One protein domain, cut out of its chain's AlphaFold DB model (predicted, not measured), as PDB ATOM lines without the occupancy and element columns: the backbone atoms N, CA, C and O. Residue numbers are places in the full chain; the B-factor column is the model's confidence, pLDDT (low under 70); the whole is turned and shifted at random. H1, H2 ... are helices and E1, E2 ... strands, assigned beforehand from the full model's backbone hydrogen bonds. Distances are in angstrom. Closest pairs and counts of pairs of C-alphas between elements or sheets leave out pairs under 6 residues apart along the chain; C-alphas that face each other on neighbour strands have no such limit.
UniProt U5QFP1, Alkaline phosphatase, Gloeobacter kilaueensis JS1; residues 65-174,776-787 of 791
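What this domain is: This is residues 65 to 174 and 776 to 787 of the 791 residues of the protein "Alkaline phosphatase" of Gloeobacter kilaueensis JS1 (UniProt U5QFP1). A twisted sheet, E1 E6 E5 E3, is curled into a trough, and the strand pair E2 and E4 lies across its open side. H1 packs between E3 and E4, and short H2 sits beside H1. The printed part has 122 residues, with named elements in the order E1 E2 E3 H1 E4 E5 E6 H2; the four-stranded sheet is mixed, the pair antiparallel, the class mixed, helices and strands. It is compact, with a radius of gyration of the C-alphas of 14.6 A, but elongated, spanning 52 by 28 by 22 A.

Where its parts are: E1 is residues 72 to 74, with C-alpha 72 at (42.280, -7.224, 14.427). E2 is residues 78 to 84, 19.5 A long, and E3 residues 96 to 102, 18.1 A. H1 is residues 108 to 118, 15.2 A. E4, residues 134 to 141, bends by 57 degrees at residue 138. E5, residues 146 to 156, measures 31.8 A, and E6, residues 159 to 170, 36.1 A. H2 is residues 781 to 785, with C-alpha 785 at (53.501, -21.198, 23.257).

How they stand to each other: E5 and E6 form a hairpin, with N 150 and O 165 2.9 A apart. E3, an edge strand, is antiparallel to E5, with N 98 and O 153 at 2.8 A. E1, the other edge strand, is parallel to E6, with N 73 and O 168 at 2.8 A. E2 and E4 are antiparallel, with N 81 and O 137 at 2.9 A. The closest C-alphas of E2 and E5, Val 83 and Ala 152, are 7.3 A apart. H1 is on the four-stranded sheet at a height of 9.9 A, over none of its strands; its closest C-alpha to E4 is Ile 115, 5.7 A from that of Val 137. H1 and H2 touch, with the C-alphas of Ala 110 and Phe 785 5.9 A apart. In both helices every O i to N i+4 pair is within hydrogen-bond range.

The domain as a whole: The two C-alphas farthest apart, Asn 91 and Leu 174, are 53.1 A from each other. Residues 175 to 775 are not printed; C-alphas 174 and 776 are 23.1 A apart across the cut. The links E2 to E3 and H1 to E4 are long. The model's pLDDT is under 70 at residues 120 to 122, 124 to 125 and 786 to 787.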
ATOM      1  N   ILE A  65      35.567 -19.660  20.663       95.88
ATOM      2  CA  ILE A  65      36.967 -19.268  20.894       95.88
ATOM      3  C   ILE A  65      37.007 -17.759  21.159       95.88
ATOM      4  O   ILE A  65      36.343 -17.009  20.440       95.88
ATOM      5  N   PHE A  66      37.811 -17.329  22.135       94.00
ATOM      6  CA  PHE A  66      38.143 -15.921  22.363       94.00
ATOM      7  C   PHE A  66      39.629 -15.628  22.122       94.00
ATOM      8  O   PHE A  66      40.448 -16.498  22.431       94.00
ATOM      9  N   PRO A  67      39.990 -14.435  21.603       95.44
ATOM     10  CA  PRO A  67      39.124 -13.319  21.183       95.44
ATOM     11  C   PRO A  67      38.113 -13.686  20.082       95.44
ATOM     12  O   PRO A  67      38.349 -14.676  19.371       95.44
ATOM     13  N   PRO A  68      36.996 -12.947  19.926       94.25
ATOM     14  CA  PRO A  68      36.005 -13.206  18.883       94.25
ATOM     15  C   PRO A  68      36.619 -13.258  17.481       94.25
ATOM     16  O   PRO A  68      37.652 -12.640  17.207       94.25
ATOM     17  N   THR A  69      35.990 -13.992  16.559       94.44
ATOM     18  CA  THR A  69      36.444 -14.006  15.159       94.44
ATOM     19  C   THR A  69      36.464 -12.590  14.578       94.44
ATOM     20  O   THR A  69      35.693 -11.735  14.997       94.44
ATOM     21  N   ASN A  70      37.336 -12.354  13.601       91.62
ATOM     22  CA  ASN A  70      37.610 -11.054  12.981       91.62
ATOM     23  C   ASN A  70      38.275 -10.018  13.901       91.62
ATOM     24  O   ASN A  70      38.444  -8.881  13.474       91.62
ATOM     25  N   THR A  71      38.731 -10.405  15.099       94.88
ATOM     26  CA  THR A  71      39.624  -9.557  15.908       94.88
ATOM     27  C   THR A  71      40.850  -9.146  15.085       94.88
ATOM     28  O   THR A  71      41.522  -9.986  14.459       94.88
ATOM     29  N   THR A  72      41.132  -7.847  15.083       92.50
ATOM     30  CA  THR A  72      42.280  -7.224  14.427       92.50
ATOM     31  C   THR A  72      43.379  -7.003  15.456       92.50
ATOM     32  O   THR A  72      43.191  -6.350  16.471       92.50
ATOM     33  N   LEU A  73      44.553  -7.568  15.196       94.69
ATOM     34  CA  LEU A  73      45.705  -7.498  16.090       94.69
ATOM     35  C   LEU A  73      46.861  -6.777  15.408       94.69
ATOM     36  O   LEU A  73      46.967  -6.760  14.178       94.69
ATOM     37  N   ILE A  74      47.798  -6.270  16.200       94.44
ATOM     38  CA  ILE A  74      49.123  -5.869  15.715       94.44
ATOM     39  C   ILE A  74      50.175  -6.905  16.114       94.44
ATOM     40  O   ILE A  74      50.057  -7.601  17.123       94.44
ATOM     41  N   LYS A  75      51.221  -7.050  15.296       92.56
ATOM     42  CA  LYS A  75      52.310  -8.007  15.543       92.56
ATOM     43  C   LYS A  75      52.849  -7.879  16.976       92.56
ATOM     44  O   LYS A  75      53.378  -6.836  17.358       92.56
ATOM     45  N   GLY A  76      52.810  -8.975  17.733       92.75
ATOM     46  CA  GLY A  76      53.332  -9.037  19.101       92.75
ATOM     47  C   GLY A  76      52.415  -8.463  20.192       92.75
ATOM     48  O   GLY A  76      52.859  -8.387  21.341       92.75
ATOM     49  N   GLN A  77      51.188  -8.053  19.846       96.12
ATOM     50  CA  GLN A  77      50.151  -7.703  20.820       96.12
ATOM     51  C   GLN A  77      49.788  -8.936  21.644       96.12
ATOM     52  O   GLN A  77      49.699 -10.044  21.099       96.12
ATOM     53  N   ARG A  78      49.641  -8.749  22.956       96.12
ATOM     54  CA  ARG A  78      49.289  -9.817  23.889       96.12
ATOM     55  C   ARG A  78      47.776  -9.974  23.995       96.12
ATOM     56  O   ARG A  78      47.041  -8.998  23.974       96.12
ATOM     57  N   PHE A  79      47.317 -11.210  24.113       95.88
ATOM     58  CA  PHE A  79      45.924 -11.539  24.400       95.88
ATOM     59  C   PHE A  79      45.819 -12.921  25.043       95.88
ATOM     60  O   PHE A  79      46.728 -13.750  24.929       95.88
ATOM     61  N   ASP A  80      44.692 -13.194  25.683       94.75
ATOM     62  CA  ASP A  80      44.375 -14.504  26.228       94.75
ATOM     63  C   ASP A  80      43.583 -15.313  25.194       94.75
ATOM     64  O   ASP A  80      42.534 -14.887  24.716       94.75
ATOM     65  N   LEU A  81      44.086 -16.496  24.835       95.12
ATOM     66  CA  LEU A  81      43.393 -17.423  23.941       95.12
ATOM     67  C   LEU A  81      42.558 -18.392  24.776       95.12
ATOM     68  O   LEU A  81      43.135 -19.239  25.464       95.12
ATOM     69  N   ARG A  82      41.229 -18.324  24.662       94.06
ATOM     70  CA  ARG A  82      40.301 -19.224  25.365       94.06
ATOM     71  C   ARG A  82      39.515 -20.105  24.404       94.06
ATOM     72  O   ARG A  82      39.047 -19.637  23.371       94.06
ATOM     73  N   VAL A  83      39.329 -21.368  24.782       95.19
ATOM     74  CA  VAL A  83      38.380 -22.301  24.158       95.19
ATOM     75  C   VAL A  83      37.379 -22.738  25.217       95.19
ATOM     76  O   VAL A  83      37.779 -23.172  26.299       95.19
ATOM     77  N   GLU A  84      36.085 -22.651  24.915       92.62
ATOM     78  CA  GLU A  84      35.041 -22.979  25.889       92.62
ATOM     79  C   GLU A  84      33.724 -23.448  25.268       92.62
ATOM     80  O   GLU A  84      33.453 -23.189  24.096       92.62
ATOM     81  N   THR A  85      32.893 -24.117  26.072       91.25
ATOM     82  CA  THR A  85      31.489 -24.436  25.760       91.25
ATOM     83  C   THR A  85      30.546 -23.655  26.671       91.25
ATOM     84  O   THR A  85      30.933 -23.229  27.753       91.25
ATOM     85  N   GLN A  86      29.290 -23.486  26.265       84.94
ATOM     86  CA  GLN A  86      28.285 -22.735  27.036       84.94
ATOM     87  C   GLN A  86      27.096 -23.602  27.467       84.94
ATOM     88  O   GLN A  86      26.370 -23.241  28.389       84.94
ATOM     89  N   VAL A  87      26.925 -24.778  26.853       84.62
ATOM     90  CA  VAL A  87      25.903 -25.757  27.240       84.62
ATOM     91  C   VAL A  87      26.581 -26.952  27.924       84.62
ATOM     92  O   VAL A  87      27.502 -27.532  27.335       84.62
ATOM     93  N   PRO A  88      26.171 -27.323  29.152       86.88
ATOM     94  CA  PRO A  88      26.732 -28.469  29.864       86.88
ATOM     95  C   PRO A  88      26.474 -29.808  29.159       86.88
ATOM     96  O   PRO A  88      25.413 -30.014  28.571       86.88
ATOM     97  N   SER A  89      27.425 -30.740  29.277       88.44
ATOM     98  CA  SER A  89      27.242 -32.164  28.955       88.44
ATOM     99  C   SER A  89      25.983 -32.726  29.624       88.44
ATOM    100  O   SER A  89      25.723 -32.482  30.805       88.44
ATOM    101  N   THR A  90      25.226 -33.528  28.875       88.31
ATOM    102  CA  THR A  90      23.988 -34.158  29.353       88.31
ATOM    103  C   THR A  90      24.216 -35.517  30.005       88.31
ATOM    104  O   THR A  90      23.389 -35.962  30.802       88.31
ATOM    105  N   ASN A  91      25.329 -36.190  29.696       87.00
ATOM    106  CA  ASN A  91      25.622 -37.533  30.203       87.00
ATOM    107  C   ASN A  91      26.621 -37.553  31.376       87.00
ATOM    108  O   ASN A  91      26.962 -38.627  31.873       87.00
ATOM    109  N   GLY A  92      27.081 -36.379  31.821       78.31
ATOM    110  CA  GLY A  92      27.996 -36.213  32.951       78.31
ATOM    111  C   GLY A  92      29.471 -36.481  32.635       78.31
ATOM    112  O   GLY A  92      30.310 -36.332  33.525       78.31
ATOM    113  N   ALA A  93      29.824 -36.852  31.398       86.44
ATOM    114  CA  ALA A  93      31.215 -36.941  30.975       86.44
ATOM    115  C   ALA A  93      31.807 -35.537  30.788       86.44
ATOM    116  O   ALA A  93      31.226 -34.682  30.121       86.44
ATOM    117  N   ALA A  94      32.995 -35.296  31.347       88.31
ATOM    118  CA  ALA A  94      33.686 -34.028  31.148       88.31
ATOM    119  C   ALA A  94      34.029 -33.838  29.656       88.31
ATOM    120  O   ALA A  94      34.636 -34.735  29.062       88.31
ATOM    121  N   PRO A  95      33.684 -32.689  29.050       93.81
ATOM    122  CA  PRO A  95      34.153 -32.344  27.718       93.81
ATOM    123  C   PRO A  95      35.678 -32.381  27.594       93.81
ATOM    124  O   PRO A  95      36.398 -32.025  28.528       93.81
ATOM    125  N   VAL A  96      36.179 -32.746  26.413       93.88
ATOM    126  CA  VAL A  96      37.623 -32.863  26.157       93.88
ATOM    127  C   VAL A  96      38.012 -32.092  24.903       93.88
ATOM    128  O   VAL A  96      37.422 -32.287  23.842       93.88
ATOM    129  N   LEU A  97      39.053 -31.259  24.993       96.19
ATOM    130  CA  LEU A  97      39.704 -30.688  23.813       96.19
ATOM    131  C   LEU A  97      40.451 -31.790  23.061       96.19
ATOM    132  O   LEU A  97      41.491 -32.273  23.510       96.19
ATOM    133  N   LYS A  98      39.906 -32.179  21.909       97.44
ATOM    134  CA  LYS A  98      40.462 -33.214  21.038       97.44
ATOM    135  C   LYS A  98      41.566 -32.672  20.135       97.44
ATOM    136  O   LYS A  98      42.549 -33.366  19.894       97.44
ATOM    137  N   SER A  99      41.387 -31.462  19.609       97.88
ATOM    138  CA  SER A  99      42.351 -30.802  18.725       97.88
ATOM    139  C   SER A  99      42.200 -29.284  18.804       97.88
ATOM    140  O   SER A  99      41.095 -28.765  18.947       97.88
ATOM    141  N   LEU A 100      43.317 -28.578  18.680       97.50
ATOM    142  CA  LEU A 100      43.429 -27.137  18.542       97.50
ATOM    143  C   LEU A 100      44.506 -26.914  17.495       97.50
ATOM    144  O   LEU A 100      45.665 -27.244  17.726       97.50
ATOM    145  N   THR A 101      44.140 -26.348  16.355       96.25
ATOM    146  CA  THR A 101      45.081 -26.048  15.276       96.25
ATOM    147  C   THR A 101      45.190 -24.548  15.062       96.25
ATOM    148  O   THR A 101      44.203 -23.823  15.181       96.25
ATOM    149  N   ILE A 102      46.392 -24.092  14.715       94.25
ATOM    150  CA  ILE A 102      46.660 -22.726  14.263       94.25
ATOM    151  C   ILE A 102      47.218 -22.837  12.848       94.25
ATOM    152  O   ILE A 102      48.247 -23.476  12.635       94.25
ATOM    153  N   ASN A 103      46.514 -22.274  11.864       93.81
ATOM    154  CA  ASN A 103      46.831 -22.416  10.436       93.81
ATOM    155  C   ASN A 103      46.971 -23.884   9.987       93.81
ATOM    156  O   ASN A 103      47.820 -24.220   9.167       93.81
ATOM    157  N   GLY A 104      46.145 -24.771  10.552       92.50
ATOM    158  CA  GLY A 104      46.165 -26.208  10.263       92.50
ATOM    159  C   GLY A 104      47.289 -26.992  10.951       92.50
ATOM    160  O   GLY A 104      47.345 -28.210  10.801       92.50
ATOM    161  N   ILE A 105      48.155 -26.333  11.727       93.06
ATOM    162  CA  ILE A 105      49.206 -26.986  12.509       93.06
ATOM    163  C   ILE A 105      48.664 -27.299  13.905       93.06
ATOM    164  O   ILE A 105      48.174 -26.407  14.596       93.06
ATOM    165  N   GLU A 106      48.747 -28.563  14.313       95.06
ATOM    166  CA  GLU A 106      48.273 -29.038  15.617       95.06
ATOM    167  C   GLU A 106      49.047 -28.405  16.778       95.06
ATOM    168  O   GLU A 106      50.272 -28.453  16.820       95.06
ATOM    169  N   ALA A 107      48.322 -27.839  17.740       95.25
ATOM    170  CA  ALA A 107      48.841 -27.030  18.834       95.25
ATOM    171  C   ALA A 107      48.305 -27.436  20.221       95.25
ATOM    172  O   ALA A 107      48.786 -26.890  21.216       95.25
ATOM    173  N   SER A 108      47.390 -28.410  20.341       95.12
ATOM    174  CA  SER A 108      46.786 -28.803  21.636       95.12
ATOM    175  C   SER A 108      47.821 -29.159  22.695       95.12
ATOM    176  O   SER A 108      47.700 -28.772  23.855       95.12
ATOM    177  N   GLY A 109      48.874 -29.884  22.303       93.75
ATOM    178  CA  GLY A 109      49.943 -30.262  23.224       93.75
ATOM    179  C   GLY A 109      50.697 -29.049  23.770       93.75
ATOM    180  O   GLY A 109      51.009 -29.001  24.957       93.75
ATOM    181  N   ALA A 110      50.970 -28.054  22.922       92.88
ATOM    182  CA  ALA A 110      51.649 -26.825  23.320       92.88
ATOM    183  C   ALA A 110      50.741 -25.933  24.186       92.88
ATOM    184  O   ALA A 110      51.192 -25.427  25.213       92.88
ATOM    185  N   PHE A 111      49.461 -25.835  23.823       92.69
ATOM    186  CA  PHE A 111      48.417 -25.148  24.580       92.69
ATOM    187  C   PHE A 111      48.279 -25.713  26.002       92.69
ATOM    188  O   PHE A 111      48.461 -24.985  26.975       92.69
ATOM    189  N   ASN A 112      48.098 -27.030  26.145       91.38
ATOM    190  CA  ASN A 112      47.959 -27.672  27.456       91.38
ATOM    191  C   ASN A 112      49.229 -27.548  28.312       91.38
ATOM    192  O   ASN A 112      49.137 -27.236  29.497       91.38
ATOM    193  N   ARG A 113      50.424 -27.727  27.722       90.69
ATOM    194  CA  ARG A 113      51.696 -27.516  28.441       90.69
ATOM    195  C   ARG A 113      51.810 -26.092  28.971       90.69
ATOM    196  O   ARG A 113      52.268 -25.897  30.096       90.69
ATOM    197  N   ARG A 114      51.397 -25.110  28.168       87.94
ATOM    198  CA  ARG A 114      51.396 -23.706  28.566       87.94
ATOM    199  C   ARG A 114      50.446 -23.476  29.737       87.94
ATOM    200  O   ARG A 114      50.907 -22.961  30.743       87.94
ATOM    201  N   ILE A 115      49.202 -23.947  29.669       87.88
ATOM    202  CA  ILE A 115      48.240 -23.849  30.784       87.88
ATOM    203  C   ILE A 115      48.820 -24.447  32.069       87.88
ATOM    204  O   ILE A 115      48.809 -23.801  33.115       87.88
ATOM    205  N   THR A 116      49.397 -25.651  31.996       87.19
ATOM    206  CA  THR A 116      50.037 -26.288  33.157       87.19
ATOM    207  C   THR A 116      51.172 -25.436  33.730       87.19
ATOM    208  O   THR A 116      51.284 -25.308  34.945       87.19
ATOM    209  N   ALA A 117      51.999 -24.821  32.878       85.75
ATOM    210  CA  ALA A 117      53.101 -23.964  33.314       85.75
ATOM    211  C   ALA A 117      52.632 -22.637  33.938       85.75
ATOM    212  O   ALA A 117      53.276 -22.131  34.862       85.75
ATOM    213  N   GLN A 118      51.524 -22.082  33.437       83.00
ATOM    214  CA  GLN A 118      50.908 -20.852  33.941       83.00
ATOM    215  C   GLN A 118      50.137 -21.078  35.251       83.00
ATOM    216  O   GLN A 118      49.919 -20.125  35.997       83.00
ATOM    217  N   GLY A 119      49.728 -22.321  35.523       77.50
ATOM    218  CA  GLY A 119      48.877 -22.681  36.655       77.50
ATOM    219  C   GLY A 119      47.410 -22.293  36.447       77.50
ATOM    220  O   GLY A 119      47.060 -21.516  35.561       77.50
ATOM    221  N   LEU A 120      46.533 -22.832  37.291       60.81
ATOM    222  CA  LEU A 120      45.098 -22.527  37.301       60.81
ATOM    223  C   LEU A 120      44.791 -21.403  38.304       60.81
ATOM    224  O   LEU A 120      43.980 -21.611  39.196       60.81
ATOM    225  N   GLY A 121      45.506 -20.271  38.239       62.28
ATOM    226  CA  GLY A 121      45.277 -19.125  39.134       62.28
ATOM    227  C   GLY A 121      43.828 -18.613  39.118       62.28
ATOM    228  O   GLY A 121      42.956 -19.204  38.488       62.28
ATOM    229  N   LEU A 122      43.555 -17.475  39.763       66.81
ATOM    230  CA  LEU A 122      42.198 -16.900  39.791       66.81
ATOM    231  C   LEU A 122      41.693 -16.473  38.400       66.81
ATOM    232  O   LEU A 122      40.536 -16.108  38.262       66.81
ATOM    233  N   GLU A 123      42.548 -16.523  37.378       71.25
ATOM    234  CA  GLU A 123      42.298 -16.029  36.031       71.25
ATOM    235  C   GLU A 123      41.919 -17.125  35.047       71.25
ATOM    236  O   GLU A 123      42.689 -18.062  34.797       71.25
ATOM    237  N   SER A 124      40.783 -16.910  34.390       62.62
ATOM    238  CA  SER A 124      40.277 -17.708  33.280       62.62
ATOM    239  C   SER A 124      40.245 -19.188  33.658       62.62
ATOM    240  O   SER A 124      40.709 -20.054  32.911       62.62
ATOM    241  N   GLY A 125      39.741 -19.432  34.872       63.78
ATOM    242  CA  GLY A 125      39.739 -20.710  35.567       63.78
ATOM    243  C   GLY A 125      38.770 -21.741  34.986       63.78
ATOM    244  O   GLY A 125      38.206 -21.587  33.898       63.78
ATOM    245  N   THR A 126      38.600 -22.829  35.734       70.00
ATOM    246  CA  THR A 126      37.673 -23.912  35.397       70.00
ATOM    247  C   THR A 126      36.225 -23.422  35.532       70.00
ATOM    248  O   THR A 126      35.907 -22.788  36.542       70.00
ATOM    249  N   PRO A 127      35.329 -23.744  34.582       77.38
ATOM    250  CA  PRO A 127      33.904 -23.472  34.740       77.38
ATOM    251  C   PRO A 127      33.370 -24.076  36.049       77.38
ATOM    252  O   PRO A 127      33.720 -25.205  36.400       77.38
ATOM    253  N   SER A 128      32.502 -23.365  36.771       70.50
ATOM    254  CA  SER A 128      31.870 -23.907  37.989       70.50
ATOM    255  C   SER A 128      30.751 -24.900  37.696       70.50
ATOM    256  O   SER A 128      30.417 -25.727  38.547       70.50
ATOM    257  N   VAL A 129      30.165 -24.824  36.501       79.31
ATOM    258  CA  VAL A 129      29.112 -25.737  36.064       79.31
ATOM    259  C   VAL A 129      29.746 -27.004  35.505       79.31
ATOM    260  O   VAL A 129      30.454 -26.983  34.495       79.31
ATOM    261  N   ALA A 130      29.476 -28.126  36.174       84.19
ATOM    262  CA  ALA A 130      29.920 -29.439  35.731       84.19
ATOM    263  C   ALA A 130      29.427 -29.728  34.306       84.19
ATOM    264  O   ALA A 130      28.285 -29.438  33.962       84.19
ATOM    265  N   GLY A 131      30.295 -30.314  33.481       87.75
ATOM    266  CA  GLY A 131      29.975 -30.618  32.087       87.75
ATOM    267  C   GLY A 131      30.258 -29.484  31.098       87.75
ATOM    268  O   GLY A 131      29.997 -29.678  29.915       87.75
ATOM    269  N   LEU A 132      30.806 -28.342  31.527       89.19
ATOM    270  CA  LEU A 132      31.363 -27.326  30.624       89.19
ATOM    271  C   LEU A 132      32.869 -27.525  30.395       89.19
ATOM    272  O   LEU A 132      33.598 -27.971  31.279       89.19
ATOM    273  N   TYR A 133      33.332 -27.148  29.202       91.56
ATOM    274  CA  TYR A 133      34.748 -26.982  28.889       91.56
ATOM    275  C   TYR A 133      35.145 -25.513  29.036       91.56
ATOM    276  O   TYR A 133      34.417 -24.631  28.584       91.56
ATOM    277  N   GLY A 134      36.325 -25.247  29.584       90.56
ATOM    278  CA  GLY A 134      36.920 -23.915  29.609       90.56
ATOM    279  C   GLY A 134      38.415 -24.019  29.851       90.56
ATOM    280  O   GLY A 134      38.840 -24.626  30.833       90.56
ATOM    281  N   ALA A 135      39.215 -23.485  28.934       91.00
ATOM    282  CA  ALA A 135      40.668 -23.503  29.035       91.00
ATOM    283  C   ALA A 135      41.269 -22.284  28.338       91.00
ATOM    284  O   ALA A 135      40.880 -21.963  27.213       91.00
ATOM    285  N   SER A 136      42.248 -21.653  28.989       90.38
ATOM    286  CA  SER A 136      42.803 -20.372  28.552       90.38
ATOM    287  C   SER A 136      44.320 -20.349  28.642       90.38
ATOM    288  O   SER A 136      44.884 -20.637  29.695       90.38
ATOM    289  N   VAL A 137      44.981 -19.955  27.555       91.50
ATOM    290  CA  VAL A 137      46.393 -19.562  27.581       91.50
ATOM    291  C   VAL A 137      46.472 -18.056  27.728       91.50
ATOM    292  O   VAL A 137      45.995 -17.330  26.860       91.50
ATOM    293  N   ARG A 138      47.137 -17.603  28.794       90.00
ATOM    294  CA  ARG A 138      47.302 -16.175  29.084       90.00
ATOM    295  C   ARG A 138      48.485 -15.533  28.350       90.00
ATOM    296  O   ARG A 138      49.524 -16.192  28.190       90.00
ATOM    297  N   ASN A 139      48.363 -14.263  27.964       91.19
ATOM    298  CA  ASN A 139      49.417 -13.448  27.340       91.19
ATOM    299  C   ASN A 139      50.110 -14.120  26.138       91.19
ATOM    300  O   ASN A 139      51.342 -14.132  26.026       91.19
ATOM    301  N   LEU A 140      49.320 -14.720  25.247       93.44
ATOM    302  CA  LEU A 140      49.780 -15.186  23.942       93.44
ATOM    303  C   LEU A 140      50.073 -13.980  23.041       93.44
ATOM    304  O   LEU A 140      49.379 -12.977  23.110       93.44
ATOM    305  N   ALA A 141      51.072 -14.085  22.166       93.31
ATOM    306  CA  ALA A 141      51.343 -13.068  21.157       93.31
ATOM    307  C   ALA A 141      51.655 -13.722  19.810       93.31
ATOM    308  O   ALA A 141      52.409 -14.697  19.743       93.31
ATOM    309  N   LEU A 142      51.102 -13.171  18.726       92.12
ATOM    310  CA  LEU A 142      51.352 -13.653  17.365       92.12
ATOM    311  C   LEU A 142      52.544 -12.889  16.758       92.12
ATOM    312  O   LEU A 142      52.462 -11.675  16.553       92.12
ATOM    313  N   PRO A 143      53.686 -13.561  16.496       88.94
ATOM    314  CA  PRO A 143      54.947 -12.877  16.212       88.94
ATOM    315  C   PRO A 143      55.143 -12.516  14.736       88.94
ATOM    316  O   PRO A 143      56.097 -11.812  14.411       88.94
ATOM    317  N   ILE A 144      54.297 -13.005  13.829       90.38
ATOM    318  CA  ILE A 144      54.406 -12.752  12.389       90.38
ATOM    319  C   ILE A 144      53.088 -12.146  11.915       90.38
ATOM    320  O   ILE A 144      52.021 -12.591  12.312       90.38
ATOM    321  N   ALA A 145      53.160 -11.112  11.080       90.62
ATOM    322  CA  ALA A 145      51.971 -10.544  10.459       90.62
ATOM    323  C   ALA A 145      51.356 -11.548   9.473       90.62
ATOM    324  O   ALA A 145      52.082 -12.200   8.720       90.62
ATOM    325  N   GLY A 146      50.034 -11.667   9.461       91.00
ATOM    326  CA  GLY A 146      49.329 -12.634   8.627       91.00
ATOM    327  C   GLY A 146      47.900 -12.891   9.060       91.00
ATOM    328  O   GLY A 146      47.440 -12.386  10.082       91.00
ATOM    329  N   THR A 147      47.219 -13.721   8.280       93.00
ATOM    330  CA  THR A 147      45.921 -14.271   8.670       93.00
ATOM    331  C   THR A 147      46.147 -15.541   9.484       93.00
ATOM    332  O   THR A 147      46.865 -16.446   9.050       93.00
ATOM    333  N   TYR A 148      45.533 -15.619  10.662       94.25
ATOM    334  CA  TYR A 148      45.580 -16.789  11.531       94.25
ATOM    335  C   TYR A 148      44.204 -17.433  11.614       94.25
ATOM    336  O   TYR A 148      43.230 -16.772  11.952       94.25
ATOM    337  N   VAL A 149      44.125 -18.729  11.327       95.50
ATOM    338  CA  VAL A 149      42.922 -19.538  11.527       95.50
ATOM    339  C   VAL A 149      43.141 -20.413  12.751       95.50
ATOM    340  O   VAL A 149      43.972 -21.323  12.714       95.50
ATOM    341  N   VAL A 150      42.407 -20.135  13.825       96.44
ATOM    342  CA  VAL A 150      42.416 -20.941  15.048       96.44
ATOM    343  C   VAL A 150      41.182 -21.824  15.042       96.44
ATOM    344  O   VAL A 150      40.060 -21.324  15.069       96.44
ATOM    345  N   LYS A 151      41.379 -23.140  14.993       97.69
ATOM    346  CA  LYS A 151      40.292 -24.122  14.929       97.69
ATOM    347  C   LYS A 151      40.381 -25.075  16.106       97.69
ATOM    348  O   LYS A 151      41.414 -25.717  16.277       97.69
ATOM    349  N   ALA A 152      39.297 -25.204  16.859       98.19
ATOM    350  CA  ALA A 152      39.189 -26.116  17.989       98.19
ATOM    351  C   ALA A 152      38.163 -27.219  17.709       98.19
ATOM    352  O   ALA A 152      37.141 -26.985  17.059       98.19
ATOM    353  N   VAL A 153      38.443 -28.414  18.224       98.31
ATOM    354  CA  VAL A 153      37.537 -29.561  18.258       98.31
ATOM    355  C   VAL A 153      37.388 -29.998  19.708       98.31
ATOM    356  O   VAL A 153      38.366 -30.420  20.328       98.31
ATOM    357  N   VAL A 154      36.173 -29.907  20.242       97.62
ATOM    358  CA  VAL A 154      35.843 -30.340  21.605       97.62
ATOM    359  C   VAL A 154      34.834 -31.477  21.524       97.62
ATOM    360  O   VAL A 154      33.788 -31.347  20.890       97.62
ATOM    361  N   THR A 155      35.156 -32.597  22.161       97.31
ATOM    362  CA  THR A 155      34.252 -33.738  22.289       97.31
ATOM    363  C   THR A 155      33.334 -33.507  23.488       97.31
ATOM    364  O   THR A 155      33.818 -33.371  24.611       97.31
ATOM    365  N   VAL A 156      32.021 -33.485  23.255       95.44
ATOM    366  CA  VAL A 156      30.968 -33.383  24.282       95.44
ATOM    367  C   VAL A 156      29.992 -34.531  24.056       95.44
ATOM    368  O   VAL A 156      29.551 -34.749  22.930       95.44
ATOM    369  N   ASP A 157      29.685 -35.298  25.101       94.50
ATOM    370  CA  ASP A 157      28.781 -36.455  25.029       94.50
ATOM    371  C   ASP A 157      29.142 -37.477  23.926       94.50
ATOM    372  O   ASP A 157      28.283 -38.139  23.352       94.50
ATOM    373  N   GLY A 158      30.440 -37.614  23.625       93.50
ATOM    374  CA  GLY A 158      30.956 -38.514  22.584       93.50
ATOM    375  C   GLY A 158      30.841 -37.982  21.150       93.50
ATOM    376  O   GLY A 158      31.209 -38.692  20.215       93.50
ATOM    377  N   VAL A 159      30.371 -36.744  20.968       95.88
ATOM    378  CA  VAL A 159      30.258 -36.061  19.672       95.88
ATOM    379  C   VAL A 159      31.311 -34.961  19.571       95.88
ATOM    380  O   VAL A 159      31.489 -34.172  20.496       95.88
ATOM    381  N   ASP A 160      32.008 -34.897  18.437       97.62
ATOM    382  CA  ASP A 160      32.990 -33.850  18.162       97.62
ATOM    383  C   ASP A 160      32.310 -32.593  17.613       97.62
ATOM    384  O   ASP A 160      31.737 -32.605  16.522       97.62
ATOM    385  N   TYR A 161      32.444 -31.486  18.334       97.31
ATOM    386  CA  TYR A 161      32.025 -30.164  17.881       97.31
ATOM    387  C   TYR A 161      33.242 -29.381  17.419       97.31
ATOM    388  O   TYR A 161      34.294 -29.419  18.051       97.31
ATOM    389  N   THR A 162      33.106 -28.677  16.299       97.25
ATOM    390  CA  THR A 162      34.194 -27.920  15.673       97.25
ATOM    391  C   THR A 162      33.819 -26.449  15.580       97.25
ATOM    392  O   THR A 162      32.708 -26.128  15.169       97.25
ATOM    393  N   ILE A 163      34.766 -25.568  15.886       96.75
ATOM    394  CA  ILE A 163      34.642 -24.122  15.680       96.75
ATOM    395  C   ILE A 163      35.942 -23.571  15.090       96.75
ATOM    396  O   ILE A 163      37.011 -24.159  15.274       96.75
ATOM    397  N   SER A 164      35.862 -22.452  14.373       96.69
ATOM    398  CA  SER A 164      37.027 -21.785  13.795       96.69
ATOM    399  C   SER A 164      36.876 -20.273  13.880       96.69
ATOM    400  O   SER A 164      35.874 -19.744  13.406       96.69
ATOM    401  N   ASN A 165      37.897 -19.593  14.399       96.62
ATOM    402  CA  ASN A 165      38.037 -18.139  14.336       96.62
ATOM    403  C   ASN A 165      39.137 -17.759  13.344       96.62
ATOM    404  O   ASN A 165      40.120 -18.487  13.177       96.62
ATOM    405  N   GLN A 166      38.974 -16.603  12.707       95.00
ATOM    406  CA  GLN A 166      40.006 -15.968  11.899       95.00
ATOM    407  C   GLN A 166      40.453 -14.666  12.564       95.00
ATOM    408  O   GLN A 166      39.614 -13.852  12.937       95.00
ATOM    409  N   TYR A 167      41.762 -14.464  12.681       94.62
ATOM    410  CA  TYR A 167      42.373 -13.230  13.173       94.62
ATOM    411  C   TYR A 167      43.257 -12.616  12.096       94.62
ATOM    412  O   TYR A 167      43.960 -13.336  11.377       94.62
ATOM    413  N   THR A 168      43.266 -11.288  12.020       91.50
ATOM    414  CA  THR A 168      44.188 -10.546  11.152       91.50
ATOM    415  C   THR A 168      45.265  -9.907  12.009       91.50
ATOM    416  O   THR A 168      44.965  -9.041  12.821       91.50
ATOM    417  N   VAL A 169      46.523 -10.309  11.824       92.69
ATOM    418  CA  VAL A 169      47.674  -9.707  12.508       92.69
ATOM    419  C   VAL A 169      48.366  -8.748  11.555       92.69
ATOM    420  O   VAL A 169      49.038  -9.167  10.609       92.69
ATOM    421  N   SER A 170      48.222  -7.459  11.820       89.75
ATOM    422  CA  SER A 170      48.824  -6.389  11.039       89.75
ATOM    423  C   SER A 170      50.325  -6.281  11.319       89.75
ATOM    424  O   SER A 170      50.765  -6.430  12.467       89.75
ATOM    425  N   PRO A 171      51.151  -6.016  10.291       87.38
ATOM    426  CA  PRO A 171      52.553  -5.706  10.512       87.38
ATOM    427  C   PRO A 171      52.672  -4.411  11.313       87.38
ATOM    428  O   PRO A 171      51.958  -3.446  11.062       87.38
ATOM    429  N   PHE A 172      53.614  -4.389  12.249       90.44
ATOM    430  CA  PHE A 172      53.944  -3.186  12.993       90.44
ATOM    431  C   PHE A 172      55.452  -3.060  13.168       90.44
ATOM    432  O   PHE A 172      56.144  -4.036  13.479       90.44
ATOM    433  N   SER A 173      55.956  -1.856  12.927       88.50
ATOM    434  CA  SER A 173      57.340  -1.473  13.180       88.50
ATOM    435  C   SER A 173      57.384   0.035  13.324       88.50
ATOM    436  O   SER A 173      57.373   0.722  12.307       88.50
ATOM    437  N   LEU A 174      57.528   0.535  14.551       90.81
ATOM    438  CA  LEU A 174      57.652   1.970  14.792       90.81
ATOM    439  C   LEU A 174      58.768   2.577  13.923       90.81
ATOM    440  O   LEU A 174      59.910   2.099  13.934       90.81
ATOM    441  N   ALA A 776      48.825 -17.088   5.294       84.38
ATOM    442  CA  ALA A 776      48.898 -17.796   6.563       84.38
ATOM    443  C   ALA A 776      50.374 -17.933   6.973       84.38
ATOM    444  O   ALA A 776      51.134 -18.594   6.256       84.38
ATOM    445  N   PRO A 777      50.827 -17.316   8.080       84.81
ATOM    446  CA  PRO A 777      52.213 -17.449   8.502       84.81
ATOM    447  C   PRO A 777      52.518 -18.881   8.927       84.81
ATOM    448  O   PRO A 777      51.733 -19.506   9.645       84.81
ATOM    449  N   ALA A 778      53.691 -19.374   8.535       80.50
ATOM    450  CA  ALA A 778      54.244 -20.605   9.076       80.50
ATOM    451  C   ALA A 778      54.892 -20.299  10.433       80.50
ATOM    452  O   ALA A 778      55.997 -19.758  10.491       80.50
ATOM    453  N   VAL A 779      54.192 -20.617  11.524       78.69
ATOM    454  CA  VAL A 779      54.709 -20.502  12.895       78.69
ATOM    455  C   VAL A 779      54.484 -21.831  13.596       78.69
ATOM    456  O   VAL A 779      53.375 -22.367  13.551       78.69
ATOM    457  N   SER A 780      55.519 -22.384  14.228       83.12
ATOM    458  CA  SER A 780      55.348 -23.627  14.978       83.12
ATOM    459  C   SER A 780      54.587 -23.376  16.291       83.12
ATOM    460  O   SER A 780      54.719 -22.300  16.887       83.12
ATOM    461  N   PRO A 781      53.830 -24.360  16.802       81.06
ATOM    462  CA  PRO A 781      53.213 -24.279  18.124       81.06
ATOM    463  C   PRO A 781      54.233 -23.947  19.220       81.06
ATOM    464  O   PRO A 781      53.956 -23.160  20.119       81.06
ATOM    465  N   GLU A 782      55.450 -24.478  19.135       77.56
ATOM    466  CA  GLU A 782      56.517 -24.165  20.083       77.56
ATOM    467  C   GLU A 782      56.881 -22.677  20.040       77.56
ATOM    468  O   GLU A 782      56.990 -22.056  21.094       77.56
ATOM    469  N   GLN A 783      57.011 -22.069  18.858       79.88
ATOM    470  CA  GLN A 783      57.287 -20.631  18.730       79.88
ATOM    471  C   GLN A 783      56.181 -19.759  19.343       79.88
ATOM    472  O   GLN A 783      56.490 -18.718  19.920       79.88
ATOM    473  N   LEU A 784      54.922 -20.197  19.260       82.25
ATOM    474  CA  LEU A 784      53.769 -19.488  19.822       82.25
ATOM    475  C   LEU A 784      53.662 -19.648  21.347       82.25
ATOM    476  O   LEU A 784      53.430 -18.672  22.053       82.25
ATOM    477  N   PHE A 785      53.857 -20.862  21.871       83.62
ATOM    478  CA  PHE A 785      53.501 -21.198  23.257       83.62
ATOM    479  C   PHE A 785      54.694 -21.348  24.227       83.62
ATOM    480  O   PHE A 785      54.477 -21.491  25.432       83.62
ATOM    481  N   SER A 786      55.947 -21.322  23.757       66.88
ATOM    482  CA  SER A 786      57.145 -21.545  24.606       66.88
ATOM    483  C   SER A 786      57.624 -20.330  25.402       66.88
ATOM    484  O   SER A 786      58.213 -20.503  26.466       66.88
ATOM    485  N   ARG A 787      57.371 -19.100  24.933       62.66
ATOM    486  CA  ARG A 787      57.839 -17.878  25.612       62.66
ATOM    487  C   ARG A 787      56.888 -17.499  26.745       62.66
ATOM    488  O   ARG A 787      55.891 -16.828  26.497       62.66
TER     489      ARG A 787